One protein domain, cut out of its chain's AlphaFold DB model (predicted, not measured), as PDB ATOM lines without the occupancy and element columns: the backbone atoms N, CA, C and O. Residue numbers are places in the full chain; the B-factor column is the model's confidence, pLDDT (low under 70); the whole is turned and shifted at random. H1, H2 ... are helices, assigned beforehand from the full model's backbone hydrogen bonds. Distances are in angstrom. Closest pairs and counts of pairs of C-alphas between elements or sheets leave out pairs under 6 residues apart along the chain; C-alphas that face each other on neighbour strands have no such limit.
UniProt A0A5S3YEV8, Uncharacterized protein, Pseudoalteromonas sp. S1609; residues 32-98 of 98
ATOM      1  N   PRO A  32      35.690  42.198  19.126       54.69
ATOM      2  CA  PRO A  32      34.780  41.050  19.225       54.69
ATOM      3  C   PRO A  32      35.333  39.935  20.130       54.69
ATOM      4  O   PRO A  32      34.573  39.140  20.674       54.69
ATOM      5  N   PHE A  33      36.649  39.913  20.352       55.12
ATOM      6  CA  PHE A  33      37.340  38.990  21.244       55.12
ATOM      7  C   PHE A  33      36.982  39.162  22.736       55.12
ATOM      8  O   PHE A  33      36.942  38.174  23.468       55.12
ATOM      9  N   ASP A  34      36.652  40.375  23.192       59.12
ATOM     10  CA  ASP A  34      36.258  40.609  24.591       59.12
ATOM     11  C   ASP A  34      34.872  40.028  24.908       59.12
ATOM     12  O   ASP A  34      34.620  39.576  26.028       59.12
ATOM     13  N   ILE A  35      34.005  39.925  23.895       57.97
ATOM     14  CA  ILE A  35      32.695  39.263  23.998       57.97
ATOM     15  C   ILE A  35      32.887  37.770  24.301       57.97
ATOM     16  O   ILE A  35      32.258  37.227  25.214       57.97
ATOM     17  N   PHE A  36      33.807  37.110  23.590       56.53
ATOM     18  CA  PHE A  36      34.124  35.697  23.820       56.53
ATOM     19  C   PHE A  36      34.761  35.462  25.191       56.53
ATOM     20  O   PHE A  36      34.451  34.468  25.852       56.53
ATOM     21  N   LYS A  37      35.589  36.397  25.667       63.66
ATOM     22  CA  LYS A  37      36.229  36.311  26.986       63.66
ATOM     23  C   LYS A  37      35.207  36.375  28.129       63.66
ATOM     24  O   LYS A  37      35.299  35.599  29.080       63.66
ATOM     25  N   GLY A  38      34.196  37.239  28.009       63.28
ATOM     26  CA  GLY A  38      33.097  37.344  28.976       63.28
ATOM     27  C   GLY A  38      32.172  36.119  29.004       63.28
ATOM     28  O   GLY A  38      31.708  35.721  30.076       63.28
ATOM     29  N   LEU A  39      31.939  35.490  27.848       64.38
ATOM     30  CA  LEU A  39      31.174  34.240  27.739       64.38
ATOM     31  C   LEU A  39      31.929  33.054  28.354       64.38
ATOM     32  O   LEU A  39      31.328  32.260  29.076       64.38
ATOM     33  N   PHE A  40      33.245  32.966  28.140       69.44
ATOM     34  CA  PHE A  40      34.068  31.864  28.648       69.44
ATOM     35  C   PHE A  40      34.038  31.761  30.180       69.44
ATOM     36  O   PHE A  40      33.869  30.673  30.727       69.44
ATOM     37  N   GLY A  41      34.109  32.899  30.881       73.06
ATOM     38  CA  GLY A  41      33.998  32.932  32.344       73.06
ATOM     39  C   GLY A  41      32.643  32.429  32.857       73.06
ATOM     40  O   GLY A  41      32.574  31.754  33.882       73.06
ATOM     41  N   SER A  42      31.561  32.695  32.122       71.56
ATOM     42  CA  SER A  42      30.231  32.181  32.467       71.56
ATOM     43  C   SER A  42      30.096  30.682  32.230       71.56
ATOM     44  O   SER A  42      29.538  30.001  33.083       71.56
ATOM     45  N   PHE A  43      30.650  30.147  31.139       80.00
ATOM     46  CA  PHE A  43      30.662  28.700  30.905       80.00
ATOM     47  C   PHE A  43      31.513  27.947  31.931       80.00
ATOM     48  O   PHE A  43      31.084  26.903  32.410       80.00
ATOM     49  N   ALA A  44      32.667  28.494  32.323       83.12
ATOM     50  CA  ALA A  44      33.503  27.906  33.369       83.12
ATOM     51  C   ALA A  44      32.777  27.851  34.723       83.12
ATOM     52  O   ALA A  44      32.821  26.830  35.406       83.12
ATOM     53  N   TYR A  45      32.058  28.919  35.085       80.69
ATOM     54  CA  TYR A  45      31.242  28.944  36.300       80.69
ATOM     55  C   TYR A  45      30.112  27.908  36.255       80.69
ATOM     56  O   TYR A  45      29.938  27.150  37.207       80.69
ATOM     57  N   ILE A  46      29.380  27.827  35.140       81.88
ATOM     58  CA  ILE A  46      28.309  26.834  34.967       81.88
ATOM     59  C   ILE A  46      28.883  25.415  35.061       81.88
ATOM     60  O   ILE A  46      28.351  24.606  35.810       81.88
ATOM     61  N   ALA A  47      29.998  25.131  34.384       83.94
ATOM     62  CA  ALA A  47      30.650  23.822  34.422       83.94
ATOM     63  C   ALA A  47      31.127  23.435  35.833       83.94
ATOM     64  O   ALA A  47      30.961  22.288  36.245       83.94
ATOM     65  N   PHE A  48      31.672  24.387  36.597       86.75
ATOM     66  CA  PHE A  48      32.071  24.166  37.988       86.75
ATOM     67  C   PHE A  48      30.872  23.822  38.878       86.75
ATOM     68  O   PHE A  48      30.916  22.849  39.630       86.75
ATOM     69  N   VAL A  49      29.781  24.585  38.765       82.12
ATOM     70  CA  VAL A  49      28.550  24.331  39.529       82.12
ATOM     71  C   VAL A  49      27.935  22.988  39.132       82.12
ATOM     72  O   VAL A  49      27.540  22.228  40.011       82.12
ATOM     73  N   SER A  50      27.931  22.653  37.838       82.38
ATOM     74  CA  SER A  50      27.454  21.360  37.340       82.38
ATOM     75  C   SER A  50      28.238  20.169  37.896       82.38
ATOM     76  O   SER A  50      27.647  19.118  38.121       82.38
ATOM     77  N   LEU A  51      29.548  20.321  38.121       85.81
ATOM     78  CA  LEU A  51      30.401  19.268  38.680       85.81
ATOM     79  C   LEU A  51      30.276  19.140  40.201       85.81
ATOM     80  O   LEU A  51      30.235  18.026  40.714       85.81
ATOM     81  N   MET A  52      30.238  20.261  40.923       87.44
ATOM     82  CA  MET A  52      30.250  20.259  42.392       87.44
ATOM     83  C   MET A  52      28.859  20.061  43.004       87.44
ATOM     84  O   MET A  52      28.752  19.562  44.121       87.44
ATOM     85  N   PHE A  53      27.798  20.448  42.289       84.94
ATOM     86  CA  PHE A  53      26.422  20.431  42.788       84.94
ATOM     87  C   PHE A  53      25.449  19.879  41.732       84.94
ATOM     88  O   PHE A  53      24.578  20.606  41.245       84.94
ATOM     89  N   PRO A  54      25.562  18.590  41.368       80.06
ATOM     90  CA  PRO A  54      24.726  17.985  40.331       80.06
ATOM     91  C   PRO A  54      23.228  18.029  40.671       80.06
ATOM     92  O   PRO A  54      22.406  18.216  39.777       80.06
ATOM     93  N   ASP A  55      22.866  17.958  41.954       84.06
ATOM     94  CA  ASP A  55      21.469  18.023  42.409       84.06
ATOM     95  C   ASP A  55      20.794  19.364  42.083       84.06
ATOM     96  O   ASP A  55      19.578  19.435  41.896       84.06
ATOM     97  N   VAL A  56      21.576  20.439  41.958       80.44
ATOM     98  CA  VAL A  56      21.070  21.766  41.588       80.44
ATOM     99  C   VAL A  56      20.628  21.791  40.121       80.44
ATOM    100  O   VAL A  56      19.690  22.507  39.779       80.44
ATOM    101  N   LEU A  57      21.214  20.953  39.256       79.19
ATOM    102  CA  LEU A  57      20.813  20.835  37.847       79.19
ATOM    103  C   LEU A  57      19.450  20.167  37.667       79.19
ATOM    104  O   LEU A  57      18.830  20.330  36.618       79.19
ATOM    105  N   ALA A  58      18.971  19.418  38.661       83.00
ATOM    106  CA  ALA A  58      17.627  18.851  38.639       83.00
ATOM    107  C   ALA A  58      16.557  19.882  39.040       83.00
ATOM    108  O   ALA A  58      15.366  19.654  38.829       83.00
ATOM    109  N   GLN A  59      16.960  21.025  39.608       85.81
ATOM    110  CA  GLN A  59      16.022  22.028  40.084       85.81
ATOM    111  C   GLN A  59      15.588  22.968  38.949       85.81
ATOM    112  O   GLN A  59      16.422  23.644  38.344       85.81
ATOM    113  N   PRO A  60      14.278  23.116  38.687       84.94
ATOM    114  CA  PRO A  60      13.785  24.032  37.657       84.94
ATOM    115  C   PRO A  60      14.112  25.505  37.964       84.94
ATOM    116  O   PRO A  60      14.286  26.309  37.047       84.94
ATOM    117  N   SER A  61      14.263  25.859  39.244       86.50
ATOM    118  CA  SER A  61      14.691  27.192  39.692       86.50
ATOM    119  C   SER A  61      16.086  27.569  39.189       86.50
ATOM    120  O   SER A  61      16.318  28.737  38.878       86.50
ATOM    121  N   PHE A  62      16.995  26.602  39.048       84.50
ATOM    122  CA  PHE A  62      18.342  26.842  38.539       84.50
ATOM    123  C   PHE A  62      18.305  27.381  37.105       84.50
ATOM    124  O   PHE A  62      18.954  28.380  36.805       84.50
ATOM    125  N   TYR A  63      17.481  26.789  36.239       84.25
ATOM    126  CA  TYR A  63      17.341  27.224  34.847       84.25
ATOM    127  C   TYR A  63      16.666  28.590  34.718       84.25
ATOM    128  O   TYR A  63      17.068  29.384  33.870       84.25
ATOM    129  N   LEU A  64      15.691  28.905  35.581       86.81
ATOM    130  CA  LEU A  64      15.100  30.249  35.643       86.81
ATOM    131  C   LEU A  64      16.148  31.302  36.014       86.81
ATOM    132  O   LEU A  64      16.212  32.369  35.404       86.81
ATOM    133  N   LEU A  65      17.000  30.983  36.987       84.31
ATOM    134  CA  LEU A  65      18.069  31.865  37.436       84.31
ATOM    135  C   LEU A  65      19.144  32.035  36.351       84.31
ATOM    136  O   LEU A  65      19.625  33.142  36.115       84.31
ATOM    137  N   LEU A  66      19.463  30.961  35.630       83.94
ATOM    138  CA  LEU A  66      20.401  30.972  34.511       83.94
ATOM    139  C   LEU A  66      19.882  31.825  33.345       83.94
ATOM    140  O   LEU A  66      20.639  32.608  32.772       83.94
ATOM    141  N   LEU A  67      18.583  31.730  33.048       85.62
ATOM    142  CA  LEU A  67      17.912  32.551  32.042       85.62
ATOM    143  C   LEU A  67      17.942  34.031  32.434       85.62
ATOM    144  O   LEU A  67      18.340  34.856  31.619       85.62
ATOM    145  N   LEU A  68      17.632  34.360  33.692       85.38
ATOM    146  CA  LEU A  68      17.704  35.731  34.210       85.38
ATOM    147  C   LEU A  68      19.118  36.320  34.073       85.38
ATOM    148  O   LEU A  68      19.283  37.443  33.595       85.38
ATOM    149  N   ILE A  69      20.147  35.553  34.446       83.25
ATOM    150  CA  ILE A  69      21.553  35.963  34.304       83.25
ATOM    151  C   ILE A  69      21.895  36.221  32.832       83.25
ATOM    152  O   ILE A  69      22.573  37.203  32.519       83.25
ATOM    153  N   LEU A  70      21.424  35.361  31.928       81.88
ATOM    154  CA  LEU A  70      21.597  35.526  30.486       81.88
ATOM    155  C   LEU A  70      20.937  36.814  29.988       81.88
ATOM    156  O   LEU A  70      21.592  37.598  29.304       81.88
ATOM    157  N   THR A  71      19.687  37.078  30.371       81.56
ATOM    158  CA  THR A  71      18.961  38.290  29.971       81.56
ATOM    159  C   THR A  71      19.674  39.553  30.449       81.56
ATOM    160  O   THR A  71      19.917  40.458  29.653       81.56
ATOM    161  N   ILE A  72      20.105  39.590  31.715       80.56
ATOM    162  CA  ILE A  72      20.849  40.726  32.280       80.56
ATOM    163  C   ILE A  72      22.174  40.937  31.536       80.56
ATOM    164  O   ILE A  72      22.538  42.074  31.234       80.56
ATOM    165  N   LYS A  73      22.896  39.860  31.204       76.25
ATOM    166  CA  LYS A  73      24.146  39.945  30.433       76.25
ATOM    167  C   LYS A  73      23.918  40.489  29.028       76.25
ATOM    168  O   LYS A  73      24.675  41.358  28.598       76.25
ATOM    169  N   VAL A  74      22.880  40.022  28.334       77.00
ATOM    170  CA  VAL A  74      22.521  40.509  26.994       77.00
ATOM    171  C   VAL A  74      22.149  41.990  27.043       77.00
ATOM    172  O   VAL A  74      22.652  42.766  26.231       77.00
ATOM    173  N   GLU A  75      21.344  42.418  28.018       77.69
ATOM    174  CA  GLU A  75      21.003  43.833  28.193       77.69
ATOM    175  C   GLU A  75      22.221  44.698  28.521       77.69
ATOM    176  O   GLU A  75      22.391  45.777  27.948       77.69
ATOM    177  N   ALA A  76      23.084  44.241  29.430       75.50
ATOM    178  CA  ALA A  76      24.315  44.942  29.772       75.50
ATOM    179  C   ALA A  76      25.214  45.089  28.538       75.50
ATOM    180  O   ALA A  76      25.729  46.174  28.270       75.50
ATOM    181  N   GLN A  77      25.339  44.036  27.732       72.12
ATOM    182  CA  GLN A  77      26.121  44.063  26.503       72.12
ATOM    183  C   GLN A  77      25.505  44.991  25.447       72.12
ATOM    184  O   GLN A  77      26.230  45.763  24.820       72.12
ATOM    185  N   ALA A  78      24.180  44.985  25.280       74.25
ATOM    186  CA  ALA A  78      23.480  45.910  24.390       74.25
ATOM    187  C   ALA A  78      23.697  47.375  24.810       74.25
ATOM    188  O   ALA A  78      23.988  48.224  23.964       74.25
ATOM    189  N   LYS A  79      23.644  47.669  26.118       71.81
ATOM    190  CA  LYS A  79      23.943  49.002  26.668       71.81
ATOM    191  C   LYS A  79      25.395  49.411  26.418       71.81
ATOM    192  O   LYS A  79      25.640  50.538  25.991       71.81
ATOM    193  N   VAL A  80      26.351  48.500  26.608       74.12
ATOM    194  CA  VAL A  80      27.776  48.748  26.328       74.12
ATOM    195  C   VAL A  80      28.013  49.010  24.839       74.12
ATOM    196  O   VAL A  80      28.717  49.960  24.497       74.12
ATOM    197  N   GLN A  81      27.394  48.237  23.943       72.88
ATOM    198  CA  GLN A  81      27.492  48.460  22.496       72.88
ATOM    199  C   GLN A  81      26.852  49.786  22.070       72.88
ATOM    200  O   GLN A  81      27.391  50.486  21.213       72.88
ATOM    201  N   GLN A  82      25.720  50.163  22.669       75.06
ATOM    202  CA  GLN A  82      25.083  51.452  22.405       75.06
ATOM    203  C   GLN A  82      25.957  52.618  22.882       75.06
ATOM    204  O   GLN A  82      26.078  53.614  22.168       75.06
ATOM    205  N   ALA A  83      26.592  52.493  24.050       71.50
ATOM    206  CA  ALA A  83      27.546  53.476  24.554       71.50
ATOM    207  C   ALA A  83      28.757  53.618  23.617       71.50
ATOM    208  O   ALA A  83      29.089  54.738  23.240       71.50
ATOM    209  N   HIS A  84      29.330  52.504  23.149       72.62
ATOM    210  CA  HIS A  84      30.417  52.518  22.162       72.62
ATOM    211  C   HIS A  84      30.001  53.201  20.855       72.62
ATOM    212  O   HIS A  84      30.692  54.095  20.392       72.62
ATOM    213  N   LYS A  85      28.827  52.879  20.293       71.62
ATOM    214  CA  LYS A  85      28.335  53.538  19.066       71.62
ATOM    215  C   LYS A  85      28.136  55.046  19.231       71.62
ATOM    216  O   LYS A  85      28.405  55.806  18.300       71.62
ATOM    217  N   ARG A  86      27.643  55.493  20.392       72.69
ATOM    218  CA  ARG A  86      27.528  56.927  20.710       72.69
ATOM    219  C   ARG A  86      28.906  57.578  20.775       72.69
ATOM    220  O   ARG A  86      29.086  58.646  20.203       72.69
ATOM    221  N   MET A  87      29.863  56.908  21.407       74.56
ATOM    222  CA  MET A  87      31.247  57.358  21.507       74.56
ATOM    223  C   MET A  87      31.905  57.465  20.117       74.56
ATOM    224  O   MET A  87      32.437  58.521  19.791       74.56
ATOM    225  N   ASP A  88      31.748  56.457  19.251       74.56
ATOM    226  CA  ASP A  88      32.210  56.465  17.848       74.56
ATOM    227  C   ASP A  88      31.581  57.599  17.035       74.56
ATOM    228  O   ASP A  88      32.230  58.219  16.192       74.56
ATOM    229  N   THR A  89      30.295  57.870  17.258       74.12
ATOM    230  CA  THR A  89      29.575  58.928  16.538       74.12
ATOM    231  C   THR A  89      30.084  60.304  16.949       74.12
ATOM    232  O   THR A  89      30.374  61.122  16.081       74.12
ATOM    233  N   LEU A  90      30.246  60.548  18.254       75.12
ATOM    234  CA  LEU A  90      30.844  61.783  18.769       75.12
ATOM    235  C   LEU A  90      32.269  61.959  18.245       75.12
ATOM    236  O   LEU A  90      32.619  63.037  17.776       75.12
ATOM    237  N   TYR A  91      33.051  60.882  18.237       71.94
ATOM    238  CA  TYR A  91      34.399  60.872  17.693       71.94
ATOM    239  C   TYR A  91      34.428  61.240  16.198       71.94
ATOM    240  O   TYR A  91      35.199  62.099  15.771       71.94
ATOM    241  N   ARG A  92      33.531  60.662  15.387       70.50
ATOM    242  CA  ARG A  92      33.397  60.998  13.957       70.50
ATOM    243  C   ARG A  92      32.944  62.434  13.716       70.50
ATOM    244  O   ARG A  92      33.402  63.032  12.747       70.50
ATOM    245  N   LEU A  93      32.053  62.973  14.546       72.31
ATOM    246  CA  LEU A  93      31.620  64.370  14.452       72.31
ATOM    247  C   LEU A  93      32.778  65.317  14.776       72.31
ATOM    248  O   LEU A  93      33.061  66.212  13.987       72.31
ATOM    249  N   LEU A  94      33.528  65.034  15.843       68.88
ATOM    250  CA  LEU A  94      34.703  65.809  16.246       68.88
ATOM    251  C   LEU A  94      35.817  65.767  15.183       68.88
ATOM    252  O   LEU A  94      36.474  66.768  14.926       68.88
ATOM    253  N   LYS A  95      35.986  64.625  14.503       66.50
ATOM    254  CA  LYS A  95      36.893  64.477  13.352       66.50
ATOM    255  C   LYS A  95      36.392  65.165  12.074       66.50
ATOM    256  O   LYS A  95      37.198  65.438  11.197       66.50
ATOM    257  N   LYS A  96      35.083  65.394  11.925       61.06
ATOM    258  CA  LYS A  96      34.489  66.044  10.742       61.06
ATOM    259  C   LYS A  96      34.456  67.570  10.868       61.06
ATOM    260  O   LYS A  96      34.461  68.251   9.849       61.06
ATOM    261  N   GLU A  97      34.402  68.086  12.093       50.31
ATOM    262  CA  GLU A  97      34.460  69.523  12.394       50.31
ATOM    263  C   GLU A  97      35.892  70.087  12.432       50.31
ATOM    264  O   GLU A  97      36.054  71.303  12.352       50.31
ATOM    265  N   ALA A  98      36.916  69.229  12.517       44.81
ATOM    266  CA  ALA A  98      38.328  69.603  12.630       44.81
ATOM    267  C   ALA A  98      39.164  69.145  11.437       44.81
ATOM    268  O   ALA A  98      40.245  69.739  11.247       44.81
TER     269      ALA A  98
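Overview. This is residues 32 to 98 of the 98 residues of an uncharacterized protein of Pseudoalteromonas sp. S1609 (UniProt A0A5S3YEV8). Two long helices of unequal length, H1 and H3, make a narrow U, with the short helix H2 at the turn. H3 folds back beside H1 across a gap and runs on past its beginning, so that residues 78 to 98 stick out as a long arm. The printed part has 67 residues with three named helices, in the order H1, H2, H3, and no named strand; its class is all helix. The whole is extended, with a radius of gyration of the C-alphas of 18.3 A and spans of 62 by 20 by 10 A, the arm making much of the length.

Arrangement. H1, residues 32 to 52, is close to but not clearly touching H2, residues 54 to 58; their closest C-alphas, of Ser 50 and Leu 57, are 6.7 A apart. H2 is likewise close to but not clearly touching H3, residues 60 to 97, with the C-alphas of Val 56 and Phe 62 closest at 6.5 A. H1 and H3 are near each other, with 7 pairs of C-alphas within 10 A and no pair within 8 A. In H3 every O i to N i+4 pair is within hydrogen-bond range; in H1 15 of 17 are, and in H2 0 of 1, beside 2 of 2 O i to N i+3 pairs.

Along the chain. H1 begins at C-alpha 32, at (34.780, 41.050, 19.225), and is 31.5 A long from first to last C-alpha. H2 is 7.3 A long. H3 measures 56.0 A, from C-alpha 60 at (13.785, 24.032, 37.657) to C-alpha 97 at (34.460, 69.523, 12.394).

Size, cuts and confidence. The two C-alphas farthest apart, of Asp 55 and Ala 98, are 61.9 A from each other. The printed part has no cut, and both links are tight. Residues 50 to 56, 58 to 65 and 78 to 98 stand free. The mean pLDDT of the printed part is 75.1; residues 32 to 40 and 94 to 98 of this model are under 70.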